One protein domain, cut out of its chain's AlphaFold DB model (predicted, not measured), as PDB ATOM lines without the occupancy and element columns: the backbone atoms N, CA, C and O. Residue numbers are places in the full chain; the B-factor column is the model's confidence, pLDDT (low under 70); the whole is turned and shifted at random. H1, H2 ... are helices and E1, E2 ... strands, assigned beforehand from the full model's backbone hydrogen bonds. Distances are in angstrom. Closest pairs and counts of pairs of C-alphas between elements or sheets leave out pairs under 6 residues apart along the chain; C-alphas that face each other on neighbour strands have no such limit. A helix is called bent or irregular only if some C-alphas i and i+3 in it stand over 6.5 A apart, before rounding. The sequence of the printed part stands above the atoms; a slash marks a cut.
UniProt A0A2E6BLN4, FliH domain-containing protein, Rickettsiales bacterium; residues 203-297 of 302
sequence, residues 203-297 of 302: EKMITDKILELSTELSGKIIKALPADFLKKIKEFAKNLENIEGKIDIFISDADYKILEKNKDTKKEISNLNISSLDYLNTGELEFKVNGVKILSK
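What this domain is: This is residues 203 to 297 of the 302 residues of the protein "FliH domain-containing protein" of Rickettsiales bacterium (UniProt A0A2E6BLN4). What is the shape? A twisted sheet of four strands has helix H2 packed over E1 and E3, while H3 packs on the sheet mostly at edge strand E2 and makes a corner with H4. The last part of long helix H1, residues 219 to 223, packs on H3, and its residues 203 to 211 stick out as an arm. What is it built of? The printed part has 95 residues, with four named helices and four named strands in the order H1, H2, E1, H3, H4, E2, E3, E4; the class is mixed, helices and strands, and the mixed sheet runs E2, E1, E3, E4. The whole is compact, with a radius of gyration of the C-alphas of 13.8 A and spans of 42 by 31 by 21 A.

Where its parts are: Where are the strands? E1 is residues 247 to 251, 13.2 A long, E2 274 to 276, E3 285 to 289 and E4 292 to 296. C-alpha 296 ends E4 at (12.579, 3.501, 17.627). Where are the helices? H1, residues 203 to 224, begins with C-alpha 203 at (26.843, -14.108, 12.857) and is 31.4 A long; H2, residues 226 to 240, is 21.5 A long. H3 is residues 253 to 261 and H4 263 to 271; H4 is irregular, but only just, with C-alphas 264 and 267 6.9 A apart.

How they stand to each other: How do the strands pair? E1 and E3 are antiparallel, with N 250 and O 286 2.8 A apart; E3 and E4 form a hairpin, with N 287 and O 294 2.8 A apart. E2 and E1 are parallel, with N 275 and O 249 2.9 A apart, and E1, H3 H4, E2 is a strand-helix-strand unit, parallel neighbours joined through helices, with a right-handed crossover. What is on the sheet? H2 and H3 are on one face, making two layers, helices over a sheet; H2 has a height over the sheet of 10.3 A. How do the helices meet? H3 is the hub: it touches H1, at Ile 258 and Lys 223 with closest C-alphas 6.2 A apart, and H2, at Leu 259 and Pro 226 with 5.9 A, and it touches H4 only at the corner. H2 touches H4 at a shallow tilt of 25 degrees, the same way, the closest C-alphas, of Ala 227 and Thr 265, being 6.0 A apart. Are the helix backbones complete? In H1, H2 and H3 every O i to N i+4 pair is within hydrogen-bond range; in H4 2 of 5 are, and 2 of 6 O i to N i+3 pairs.

The domain as a whole: How large is it? The two C-alphas farthest apart, of Glu 203 and Lys 267, are 43.3 A apart. Is there a cut or a weak place? The printed part has no cut and no long link; the mean pLDDT of the printed part is 89.7, and residues 241 to 245 are under 70.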
ATOM      1  N   GLU A 203      27.025 -15.537  12.614       89.94
ATOM      2  CA  GLU A 203      26.843 -14.108  12.857       89.94
ATOM      3  C   GLU A 203      25.360 -13.790  13.033       89.94
ATOM      4  O   GLU A 203      24.968 -13.258  14.069       89.94
ATOM      5  N   LYS A 204      24.520 -14.233  12.091       92.00
ATOM      6  CA  LYS A 204      23.071 -14.065  12.183       92.00
ATOM      7  C   LYS A 204      22.506 -14.676  13.467       92.00
ATOM      8  O   LYS A 204      21.717 -14.033  14.150       92.00
ATOM      9  N   MET A 205      22.922 -15.891  13.827       92.94
ATOM     10  CA  MET A 205      22.456 -16.555  15.049       92.94
ATOM     11  C   MET A 205      22.842 -15.775  16.312       92.94
ATOM     12  O   MET A 205      22.025 -15.627  17.224       92.94
ATOM     13  N   ILE A 206      24.075 -15.267  16.374       92.44
ATOM     14  CA  ILE A 206      24.552 -14.452  17.493       92.44
ATOM     15  C   ILE A 206      23.746 -13.157  17.569       92.44
ATOM     16  O   ILE A 206      23.270 -12.803  18.650       92.44
ATOM     17  N   THR A 207      23.547 -12.475  16.443       93.12
ATOM     18  CA  THR A 207      22.792 -11.227  16.421       93.12
ATOM     19  C   THR A 207      21.336 -11.429  16.821       93.12
ATOM     20  O   THR A 207      20.847 -10.718  17.702       93.12
ATOM     21  N   ASP A 208      20.660 -12.434  16.259       93.00
ATOM     22  CA  ASP A 208      19.283 -12.776  16.616       93.00
ATOM     23  C   ASP A 208      19.169 -13.025  18.130       93.00
ATOM     24  O   ASP A 208      18.259 -12.511  18.789       93.00
ATOM     25  N   LYS A 209      20.149 -13.725  18.721       94.75
ATOM     26  CA  LYS A 209      20.171 -13.980  20.166       94.75
ATOM     27  C   LYS A 209      20.414 -12.718  20.991       94.75
ATOM     28  O   LYS A 209      19.777 -12.541  22.031       94.75
ATOM     29  N   ILE A 210      21.303 -11.829  20.553       93.81
ATOM     30  CA  ILE A 210      21.536 -10.541  21.220       93.81
ATOM     31  C   ILE A 210      20.267  -9.684  21.174       93.81
ATOM     32  O   ILE A 210      19.900  -9.090  22.192       93.81
ATOM     33  N   LEU A 211      19.564  -9.643  20.039       92.62
ATOM     34  CA  LEU A 211      18.313  -8.895  19.885       92.62
ATOM     35  C   LEU A 211      17.203  -9.451  20.789       92.62
ATOM     36  O   LEU A 211      16.511  -8.680  21.462       92.62
ATOM     37  N   GLU A 212      17.071 -10.777  20.870       92.81
ATOM     38  CA  GLU A 212      16.128 -11.453  21.767       92.81
ATOM     39  C   GLU A 212      16.402 -11.095  23.237       92.81
ATOM     40  O   GLU A 212      15.510 -10.608  23.939       92.81
ATOM     41  N   LEU A 213      17.654 -11.248  23.688       93.12
ATOM     42  CA  LEU A 213      18.069 -10.912  25.055       93.12
ATOM     43  C   LEU A 213      17.870  -9.423  25.367       93.12
ATOM     44  O   LEU A 213      17.430  -9.073  26.463       93.12
ATOM     45  N   SER A 214      18.152  -8.540  24.409       92.75
ATOM     46  CA  SER A 214      17.958  -7.094  24.571       92.75
ATOM     47  C   SER A 214      16.481  -6.735  24.733       92.75
ATOM     48  O   SER A 214      16.129  -5.895  25.568       92.75
ATOM     49  N   THR A 215      15.607  -7.400  23.978       92.56
ATOM     50  CA  THR A 215      14.151  -7.224  24.063       92.56
ATOM     51  C   THR A 215      13.622  -7.728  25.408       92.56
ATOM     52  O   THR A 215      12.862  -7.032  26.086       92.56
ATOM     53  N   GLU A 216      14.070  -8.906  25.853       92.19
ATOM     54  CA  GLU A 216      13.686  -9.471  27.150       92.19
ATOM     55  C   GLU A 216      14.146  -8.578  28.312       92.19
ATOM     56  O   GLU A 216      13.374  -8.280  29.232       92.19
ATOM     57  N   LEU A 217      15.398  -8.113  28.263       92.94
ATOM     58  CA  LEU A 217      15.961  -7.210  29.260       92.94
ATOM     59  C   LEU A 217      15.188  -5.890  29.311       92.94
ATOM     60  O   LEU A 217      14.848  -5.430  30.403       92.94
ATOM     61  N   SER A 218      14.858  -5.320  28.151       91.69
ATOM     62  CA  SER A 218      14.036  -4.109  28.058       91.69
ATOM     63  C   SER A 218      12.690  -4.311  28.753       91.69
ATOM     64  O   SER A 218      12.314  -3.498  29.596       91.69
ATOM     65  N   GLY A 219      12.019  -5.443  28.523       92.69
ATOM     66  CA  GLY A 219      10.771  -5.782  29.213       92.69
ATOM     67  C   GLY A 219      10.902  -5.893  30.726       92.69
ATOM     68  O   GLY A 219      10.060  -5.378  31.466       92.69
ATOM     69  N   LYS A 220      11.976  -6.525  31.214       93.62
ATOM     70  CA  LYS A 220      12.263  -6.612  32.656       93.62
ATOM     71  C   LYS A 220      12.468  -5.227  33.266       93.62
ATOM     72  O   LYS A 220      11.911  -4.950  34.329       93.62
ATOM     73  N   ILE A 221      13.215  -4.355  32.588       92.62
ATOM     74  CA  ILE A 221      13.467  -2.980  33.037       92.62
ATOM     75  C   ILE A 221      12.170  -2.167  33.040       92.62
ATOM     76  O   ILE A 221      11.877  -1.526  34.043       92.62
ATOM     77  N   ILE A 222      11.361  -2.229  31.979       94.19
ATOM     78  CA  ILE A 222      10.083  -1.502  31.886       94.19
ATOM     79  C   ILE A 222       9.123  -1.964  32.985       94.19
ATOM     80  O   ILE A 222       8.479  -1.144  33.636       94.19
ATOM     81  N   LYS A 223       9.067  -3.273  33.252       94.19
ATOM     82  CA  LYS A 223       8.270  -3.836  34.346       94.19
ATOM     83  C   LYS A 223       8.738  -3.354  35.721       94.19
ATOM     84  O   LYS A 223       7.900  -3.104  36.584       94.19
ATOM     85  N   ALA A 224      10.050  -3.258  35.933       93.12
ATOM     86  CA  ALA A 224      10.628  -2.802  37.195       93.12
ATOM     87  C   ALA A 224      10.480  -1.285  37.395       93.12
ATOM     88  O   ALA A 224      10.205  -0.843  38.508       93.12
ATOM     89  N   LEU A 225      10.623  -0.500  36.322       94.12
ATOM     90  CA  LEU A 225      10.646   0.965  36.337       94.12
ATOM     91  C   LEU A 225       9.698   1.578  35.277       94.12
ATOM     92  O   LEU A 225      10.154   2.237  34.337       94.12
ATOM     93  N   PRO A 226       8.364   1.433  35.423       94.12
ATOM     94  CA  PRO A 226       7.403   1.932  34.430       94.12
ATOM     95  C   PRO A 226       7.441   3.460  34.255       94.12
ATOM     96  O   PRO A 226       7.312   3.975  33.144       94.12
ATOM     97  N   ALA A 227       7.638   4.197  35.353       93.69
ATOM     98  CA  ALA A 227       7.667   5.659  35.345       93.69
ATOM     99  C   ALA A 227       8.880   6.219  34.583       93.69
ATOM    100  O   ALA A 227       8.746   7.205  33.857       93.69
ATOM    101  N   ASP A 228      10.041   5.568  34.691       93.56
ATOM    102  CA  ASP A 228      11.249   5.976  33.971       93.56
ATOM    103  C   ASP A 228      11.115   5.733  32.469       93.56
ATOM    104  O   ASP A 228      11.533   6.567  31.665       93.56
ATOM    105  N   PHE A 229      10.482   4.625  32.072       94.50
ATOM    106  CA  PHE A 229      10.175   4.372  30.666       94.50
ATOM    107  C   PHE A 229       9.252   5.453  30.093       94.50
ATOM    108  O   PHE A 229       9.558   6.051  29.062       94.50
ATOM    109  N   LEU A 230       8.179   5.793  30.810       93.62
ATOM    110  CA  LEU A 230       7.284   6.878  30.414       93.62
ATOM    111  C   LEU A 230       8.009   8.234  30.340       93.62
ATOM    112  O   LEU A 230       7.758   9.025  29.431       93.62
ATOM    113  N   LYS A 231       8.929   8.511  31.271       92.88
ATOM    114  CA  LYS A 231       9.754   9.724  31.241       92.88
ATOM    115  C   LYS A 231      10.597   9.797  29.966       92.88
ATOM    116  O   LYS A 231      10.628  10.857  29.346       92.88
ATOM    117  N   LYS A 232      11.207   8.686  29.540       92.00
ATOM    118  CA  LYS A 232      11.951   8.611  28.270       92.00
ATOM    119  C   LYS A 232      11.052   8.871  27.060       92.00
ATOM    120  O   LYS A 232      11.435   9.639  26.185       92.00
ATOM    121  N   ILE A 233       9.845   8.295  27.034       92.25
ATOM    122  CA  ILE A 233       8.862   8.555  25.965       92.25
ATOM    123  C   ILE A 233       8.538  10.050  25.891       92.25
ATOM    124  O   ILE A 233       8.552  10.625  24.807       92.25
ATOM    125  N   LYS A 234       8.289  10.696  27.035       90.62
ATOM    126  CA  LYS A 234       8.013  12.139  27.096       90.62
ATOM    127  C   LYS A 234       9.182  12.984  26.620       90.62
ATOM    128  O   LYS A 234       8.974  13.971  25.930       90.62
ATOM    129  N   GLU A 235      10.395  12.642  27.033       89.94
ATOM    130  CA  GLU A 235      11.599  13.357  26.616       89.94
ATOM    131  C   GLU A 235      11.790  13.260  25.100       89.94
ATOM    132  O   GLU A 235      12.025  14.270  24.441       89.94
ATOM    133  N   PHE A 236      11.564  12.074  24.532       89.00
ATOM    134  CA  PHE A 236      11.585  11.889  23.088       89.00
ATOM    135  C   PHE A 236      10.458  12.661  22.388       89.00
ATOM    136  O   PHE A 236      10.715  13.350  21.406       89.00
ATOM    137  N   ALA A 237       9.232  12.621  22.918       87.69
ATOM    138  CA  ALA A 237       8.101  13.376  22.381       87.69
ATOM    139  C   ALA A 237       8.368  14.890  22.382       87.69
ATOM    140  O   ALA A 237       8.113  15.547  21.381       87.69
ATOM    141  N   LYS A 238       8.968  15.437  23.447       86.25
ATOM    142  CA  LYS A 238       9.375  16.852  23.519       86.25
ATOM    143  C   LYS A 238      10.396  17.231  22.454       86.25
ATOM    144  O   LYS A 238      10.318  18.315  21.892       86.25
ATOM    145  N   ASN A 239      11.331  16.336  22.136       83.94
ATOM    146  CA  ASN A 239      12.275  16.577  21.042       83.94
ATOM    147  C   ASN A 239      11.563  16.655  19.678       83.94
ATOM    148  O   ASN A 239      12.064  17.311  18.766       83.94
ATOM    149  N   LEU A 240      10.391  16.022  19.552       81.25
ATOM    150  CA  LEU A 240       9.530  16.085  18.371       81.25
ATOM    151  C   LEU A 240       8.529  17.250  18.397       81.25
ATOM    152  O   LEU A 240       8.060  17.621  17.334       81.25
ATOM    153  N   GLU A 241       8.220  17.859  19.549       66.50
ATOM    154  CA  GLU A 241       7.271  18.991  19.664       66.50
ATOM    155  C   GLU A 241       7.700  20.241  18.872       66.50
ATOM    156  O   GLU A 241       6.864  21.084  18.557       66.50
ATOM    157  N   ASN A 242       8.976  20.350  18.476       63.19
ATOM    158  CA  ASN A 242       9.427  21.371  17.517       63.19
ATOM    159  C   ASN A 242       8.847  21.167  16.100       63.19
ATOM    160  O   ASN A 242       9.000  22.030  15.236       63.19
ATOM    161  N   ILE A 243       8.208  20.024  15.848       62.66
ATOM    162  CA  ILE A 243       7.473  19.694  14.632       62.66
ATOM    163  C   ILE A 243       5.999  19.987  14.923       62.66
ATOM    164  O   ILE A 243       5.347  19.283  15.690       62.66
ATOM    165  N   GLU A 244       5.481  21.056  14.326       59.94
ATOM    166  CA  GLU A 244       4.101  21.522  14.493       59.94
ATOM    167  C   GLU A 244       3.113  20.387  14.165       59.94
ATOM    168  O   GLU A 244       3.086  19.956  13.024       59.94
ATOM    169  N   GLY A 245       2.331  19.855  15.114       66.31
ATOM    170  CA  GLY A 245       1.424  18.726  14.842       66.31
ATOM    171  C   GLY A 245       0.969  17.937  16.074       66.31
ATOM    172  O   GLY A 245       1.549  18.046  17.152       66.31
ATOM    173  N   LYS A 246      -0.081  17.115  15.922       79.00
ATOM    174  CA  LYS A 246      -0.493  16.154  16.961       79.00
ATOM    175  C   LYS A 246       0.414  14.922  16.888       79.00
ATOM    176  O   LYS A 246       0.547  14.325  15.821       79.00
ATOM    177  N   ILE A 247       1.008  14.551  18.021       87.56
ATOM    178  CA  ILE A 247       1.843  13.355  18.160       87.56
ATOM    179  C   ILE A 247       0.960  12.208  18.661       87.56
ATOM    180  O   ILE A 247       0.389  12.301  19.750       87.56
ATOM    181  N   ASP A 248       0.865  11.135  17.880       90.38
ATOM    182  CA  ASP A 248       0.298   9.859  18.324       90.38
ATOM    183  C   ASP A 248       1.447   8.881  18.604       90.38
ATOM    184  O   ASP A 248       2.348   8.708  17.775       90.38
ATOM    185  N   ILE A 249       1.434   8.256  19.782       93.81
ATOM    186  CA  ILE A 249       2.520   7.394  20.261       93.81
ATOM    187  C   ILE A 249       2.006   5.963  20.349       93.81
ATOM    188  O   ILE A 249       0.951   5.705  20.925       93.81
ATOM    189  N   PHE A 250       2.774   5.017  19.824       95.50
ATOM    190  CA  PHE A 250       2.452   3.602  19.877       95.50
ATOM    191  C   PHE A 250       3.586   2.807  20.506       95.50
ATOM    192  O   PHE A 250       4.761   3.049  20.226       95.50
ATOM    193  N   ILE A 251       3.215   1.852  21.353       96.06
ATOM    194  CA  ILE A 251       4.133   0.965  22.073       96.06
ATOM    195  C   ILE A 251       3.672  -0.487  21.951       96.06
ATOM    196  O   ILE A 251       2.572  -0.755  21.465       96.06
ATOM    197  N   SER A 252       4.497  -1.431  22.403       96.31
ATOM    198  CA  SER A 252       4.092  -2.835  22.440       96.31
ATOM    199  C   SER A 252       2.893  -3.059  23.364       96.31
ATOM    200  O   SER A 252       2.690  -2.378  24.376       96.31
ATOM    201  N   ASP A 253       2.116  -4.082  23.042       95.69
ATOM    202  CA  ASP A 253       0.952  -4.500  23.814       95.69
ATOM    203  C   ASP A 253       1.313  -4.918  25.256       95.69
ATOM    204  O   ASP A 253       0.557  -4.701  26.209       95.69
ATOM    205  N   ALA A 254       2.505  -5.498  25.431       95.06
ATOM    206  CA  ALA A 254       3.051  -5.873  26.731       95.06
ATOM    207  C   ALA A 254       3.405  -4.639  27.576       95.06
ATOM    208  O   ALA A 254       3.010  -4.564  28.744       95.06
ATOM    209  N   ASP A 255       4.088  -3.658  26.983       95.25
ATOM    210  CA  ASP A 255       4.492  -2.427  27.667       95.25
ATOM    211  C   ASP A 255       3.284  -1.569  28.032       95.25
ATOM    212  O   ASP A 255       3.200  -1.057  29.150       95.25
ATOM    213  N   TYR A 256       2.295  -1.483  27.139       95.75
ATOM    214  CA  TYR A 256       1.047  -0.776  27.411       95.75
ATOM    215  C   TYR A 256       0.346  -1.330  28.653       95.75
ATOM    216  O   TYR A 256      -0.005  -0.575  29.559       95.75
ATOM    217  N   LYS A 257       0.228  -2.659  28.761       95.00
ATOM    218  CA  LYS A 257      -0.373  -3.323  29.931       95.00
ATOM    219  C   LYS A 257       0.408  -3.058  31.218       95.00
ATOM    220  O   LYS A 257      -0.197  -3.013  32.290       95.00
ATOM    221  N   ILE A 258       1.732  -2.906  31.151       94.88
ATOM    222  CA  ILE A 258       2.560  -2.543  32.312       94.88
ATOM    223  C   ILE A 258       2.254  -1.107  32.746       94.88
ATOM    224  O   ILE A 258       1.978  -0.869  33.925       94.88
ATOM    225  N   LEU A 259       2.256  -0.165  31.799       94.19
ATOM    226  CA  LEU A 259       1.990   1.245  32.075       94.19
ATOM    227  C   LEU A 259       0.554   1.474  32.568       94.19
ATOM    228  O   LEU A 259       0.338   2.260  33.489       94.19
ATOM    229  N   GLU A 260      -0.436   0.785  32.004       93.75
ATOM    230  CA  GLU A 260      -1.844   0.944  32.381       93.75
ATOM    231  C   GLU A 260      -2.129   0.444  33.808       93.75
ATOM    232  O   GLU A 260      -2.960   1.010  34.526       93.75
ATOM    233  N   LYS A 261      -1.422  -0.606  34.246       92.69
ATOM    234  CA  LYS A 261      -1.562  -1.174  35.597       92.69
ATOM    235  C   LYS A 261      -0.913  -0.312  36.679       92.69
ATOM    236  O   LYS A 261      -1.317  -0.402  37.840       92.69
ATOM    237  N   ASN A 262       0.083   0.499  36.333       91.25
ATOM    238  CA  ASN A 262       0.783   1.347  37.289       91.25
ATOM    239  C   ASN A 262       0.031   2.682  37.497       91.25
ATOM    240  O   ASN A 262      -0.342   3.376  36.552       91.25
ATOM    241  N   LYS A 263      -0.226   3.037  38.766       87.25
ATOM    242  CA  LYS A 263      -1.047   4.202  39.145       87.25
ATOM    243  C   LYS A 263      -0.437   5.538  38.715       87.25
ATOM    244  O   LYS A 263      -1.193   6.455  38.397       87.25
ATOM    245  N   ASP A 264       0.888   5.627  38.703       85.69
ATOM    246  CA  ASP A 264       1.624   6.857  38.410       85.69
ATOM    247  C   ASP A 264       1.667   7.127  36.904       85.69
ATOM    248  O   ASP A 264       1.602   8.274  36.467       85.69
ATOM    249  N   THR A 265       1.697   6.068  36.092       89.38
ATOM    250  CA  THR A 265       1.766   6.170  34.630       89.38
ATOM    251  C   THR A 265       0.395   6.175  33.959       89.38
ATOM    252  O   THR A 265       0.243   6.788  32.908       89.38
ATOM    253  N   LYS A 266      -0.636   5.563  34.557       89.00
ATOM    254  CA  LYS A 266      -1.961   5.403  33.928       89.00
ATOM    255  C   LYS A 266      -2.586   6.710  33.428       89.00
ATOM    256  O   LYS A 266      -3.130   6.746  32.330       89.00
ATOM    257  N   LYS A 267      -2.525   7.782  34.226       86.12
ATOM    258  CA  LYS A 267      -3.115   9.085  33.852       86.12
ATOM    259  C   LYS A 267      -2.388   9.733  32.671       86.12
ATOM    260  O   LYS A 267      -2.992  10.440  31.877       86.12
ATOM    261  N   GLU A 268      -1.092   9.488  32.573       86.62
ATOM    262  CA  GLU A 268      -0.207  10.103  31.590       86.62
ATOM    263  C   GLU A 268      -0.357   9.470  30.204       86.62
ATOM    264  O   GLU A 268      -0.245  10.169  29.203       86.62
ATOM    265  N   ILE A 269      -0.680   8.173  30.142       88.38
ATOM    266  CA  ILE A 269      -0.963   7.448  28.890       88.38
ATOM    267  C   ILE A 269      -2.073   8.148  28.104       88.38
ATOM    268  O   ILE A 269      -1.914   8.420  26.915       88.38
ATOM    269  N   SER A 270      -3.174   8.489  28.783       80.56
ATOM    270  CA  SER A 270      -4.305   9.185  28.163       80.56
ATOM    271  C   SER A 270      -3.948  10.610  27.736       80.56
ATOM    272  O   SER A 270      -4.416  11.063  26.698       80.56
ATOM    273  N   ASN A 271      -3.097  11.304  28.499       85.25
ATOM    274  CA  ASN A 271      -2.668  12.664  28.165       85.25
ATOM    275  C   ASN A 271      -1.756  12.704  26.927       85.25
ATOM    276  O   ASN A 271      -1.793  13.670  26.172       85.25
ATOM    277  N   LEU A 272      -0.942  11.667  26.724       84.56
ATOM    278  CA  LEU A 272       0.055  11.585  25.651       84.56
ATOM    279  C   LEU A 272      -0.448  10.862  24.391       84.56
ATOM    280  O   LEU A 272       0.348  10.608  23.492       84.56
ATOM    281  N   ASN A 273      -1.739  10.511  24.317       88.81
ATOM    282  CA  ASN A 273      -2.313   9.705  23.230       88.81
ATOM    283  C   ASN A 273      -1.522   8.407  22.960       88.81
ATOM    284  O   ASN A 273      -1.326   8.021  21.807       88.81
ATOM    285  N   ILE A 274      -1.043   7.741  24.017       93.50
ATOM    286  CA  ILE A 274      -0.307   6.479  23.881       93.50
ATOM    287  C   ILE A 274      -1.304   5.340  23.637       93.50
ATOM    288  O   ILE A 274      -2.257   5.178  24.396       93.50
ATOM    289  N   SER A 275      -1.065   4.536  22.603       94.25
ATOM    290  CA  SER A 275      -1.840   3.334  22.255       94.25
ATOM    291  C   SER A 275      -0.917   2.130  22.041       94.25
ATOM    292  O   SER A 275       0.300   2.289  21.950       94.25
ATOM    293  N   SER A 276      -1.467   0.919  21.955       95.19
ATOM    294  CA  SER A 276      -0.679  -0.278  21.643       95.19
ATOM    295  C   SER A 276      -0.731  -0.659  20.159       95.19
ATOM    296  O   SER A 276      -1.685  -0.325  19.452       95.19
ATOM    297  N   LEU A 277       0.317  -1.334  19.676       95.12
ATOM    298  CA  LEU A 277       0.372  -1.975  18.359       95.12
ATOM    299  C   LEU A 277       1.024  -3.356  18.452       95.12
ATOM    300  O   LEU A 277       2.109  -3.505  19.013       95.12
ATOM    301  N   ASP A 278       0.398  -4.340  17.809       91.19
ATOM    302  CA  ASP A 278       0.771  -5.756  17.927       91.19
ATOM    303  C   ASP A 278       2.118  -6.118  17.283       91.19
ATOM    304  O   ASP A 278       2.739  -7.103  17.669       91.19
ATOM    305  N   TYR A 279       2.589  -5.347  16.297       91.19
ATOM    306  CA  TYR A 279       3.860  -5.631  15.612       91.19
ATOM    307  C   TYR A 279       5.089  -5.022  16.299       91.19
ATOM    308  O   TYR A 279       6.205  -5.213  15.807       91.19
ATOM    309  N   LEU A 280       4.901  -4.227  17.357       93.00
ATOM    310  CA  LEU A 280       6.004  -3.630  18.108       93.00
ATOM    311  C   LEU A 280       6.489  -4.610  19.171       93.00
ATOM    312  O   LEU A 280       5.702  -5.099  19.985       93.00
ATOM    313  N   ASN A 281       7.798  -4.853  19.191       93.38
ATOM    314  CA  ASN A 281       8.412  -5.632  20.256       93.38
ATOM    315  C   ASN A 281       8.545  -4.799  21.534       93.38
ATOM    316  O   ASN A 281       8.500  -3.568  21.522       93.38
ATOM    317  N   THR A 282       8.735  -5.482  22.656       93.62
ATOM    318  CA  THR A 282       8.960  -4.859  23.960       93.62
ATOM    319  C   THR A 282      10.116  -3.854  23.918       93.62
ATOM    320  O   THR A 282      11.218  -4.183  23.485       93.62
ATOM    321  N   GLY A 283       9.877  -2.630  24.389       91.19
ATOM    322  CA  GLY A 283      10.839  -1.526  24.347       91.19
ATOM    323  C   GLY A 283      10.920  -0.774  23.013       91.19
ATOM    324  O   GLY A 283      11.593   0.256  22.956       91.19
ATOM    325  N   GLU A 284      10.225  -1.222  21.964       93.62
ATOM    326  CA  GLU A 284      10.096  -0.467  20.715       93.62
ATOM    327  C   GLU A 284       8.993   0.593  20.803       93.62
ATOM    328  O   GLU A 284       7.967   0.416  21.466       93.62
ATOM    329  N   LEU A 285       9.202   1.704  20.094       93.56
ATOM    330  CA  LEU A 285       8.282   2.839  20.061       93.56
ATOM    331  C   LEU A 285       8.035   3.280  18.623       93.56
ATOM    332  O   LEU A 285       8.945   3.301  17.791       93.56
ATOM    333  N   GLU A 286       6.822   3.733  18.355       94.06
ATOM    334  CA  GLU A 286       6.470   4.413  17.119       94.06
ATOM    335  C   GLU A 286       5.801   5.748  17.415       94.06
ATOM    336  O   GLU A 286       4.827   5.819  18.155       94.06
ATOM    337  N   PHE A 287       6.301   6.804  16.787       92.50
ATOM    338  CA  PHE A 287       5.725   8.138  16.845       92.50
ATOM    339  C   PHE A 287       5.174   8.483  15.466       92.50
ATOM    340  O   PHE A 287       5.891   8.395  14.466       92.50
ATOM    341  N   LYS A 288       3.904   8.882  15.404       90.44
ATOM    342  CA  LYS A 288       3.291   9.448  14.201       90.44
ATOM    343  C   LYS A 288       3.066  10.935  14.411       90.44
ATOM    344  O   LYS A 288       2.336  11.328  15.315       90.44
ATOM    345  N   VAL A 289       3.694  11.745  13.564       88.12
ATOM    346  CA  VAL A 289       3.603  13.210  13.593       88.12
ATOM    347  C   VAL A 289       3.314  13.687  12.173       88.12
ATOM    348  O   VAL A 289       4.133  13.487  11.282       88.12
ATOM    349  N   ASN A 290       2.130  14.258  11.929       80.25
ATOM    350  CA  ASN A 290       1.702  14.769  10.612       80.25
ATOM    351  C   ASN A 290       1.931  13.814   9.424       80.25
ATOM    352  O   ASN A 290       2.361  14.221   8.346       80.25
ATOM    353  N   GLY A 291       1.671  12.521   9.617       79.06
ATOM    354  CA  GLY A 291       1.877  11.507   8.579       79.06
ATOM    355  C   GLY A 291       3.322  11.013   8.436       79.06
ATOM    356  O   GLY A 291       3.550  10.036   7.726       79.06
ATOM    357  N   VAL A 292       4.285  11.603   9.151       84.88
ATOM    358  CA  VAL A 292       5.638  11.053   9.305       84.88
ATOM    359  C   VAL A 292       5.626  10.006  10.412       84.88
ATOM    360  O   VAL A 292       5.122  10.245  11.509       84.88
ATOM    361  N   LYS A 293       6.200   8.838  10.120       90.62
ATOM    362  CA  LYS A 293       6.358   7.728  11.059       90.62
ATOM    363  C   LYS A 293       7.819   7.621  11.485       90.62
ATOM    364  O   LYS A 293       8.683   7.353  10.654       90.62
ATOM    365  N   ILE A 294       8.077   7.793  12.777       89.88
ATOM    366  CA  ILE A 294       9.397   7.652  13.397       89.88
ATOM    367  C   ILE A 294       9.370   6.397  14.254       89.88
ATOM    368  O   ILE A 294       8.512   6.246  15.119       89.88
ATOM    369  N   LEU A 295      10.301   5.486  13.999       90.50
ATOM    370  CA  LEU A 295      10.320   4.172  14.621       90.50
ATOM    371  C   LEU A 295      11.614   3.996  15.415       90.50
ATOM    372  O   LEU A 295      12.698   3.973  14.838       90.50
ATOM    373  N   SER A 296      11.485   3.854  16.729       88.31
ATOM    374  CA  SER A 296      12.579   3.501  17.627       88.31
ATOM    375  C   SER A 296      12.558   1.991  17.826       88.31
ATOM    376  O   SER A 296      11.762   1.482  18.614       88.31
ATOM    377  N   LYS A 297      13.405   1.279  17.080       87.25
ATOM    378  CA  LYS A 297      13.543  -0.180  17.170       87.25
ATOM    379  C   LYS A 297      14.849  -0.576  17.827       87.25
ATOM    380  O   LYS A 297      15.849   0.125  17.688       87.25
TER     381      LYS A 297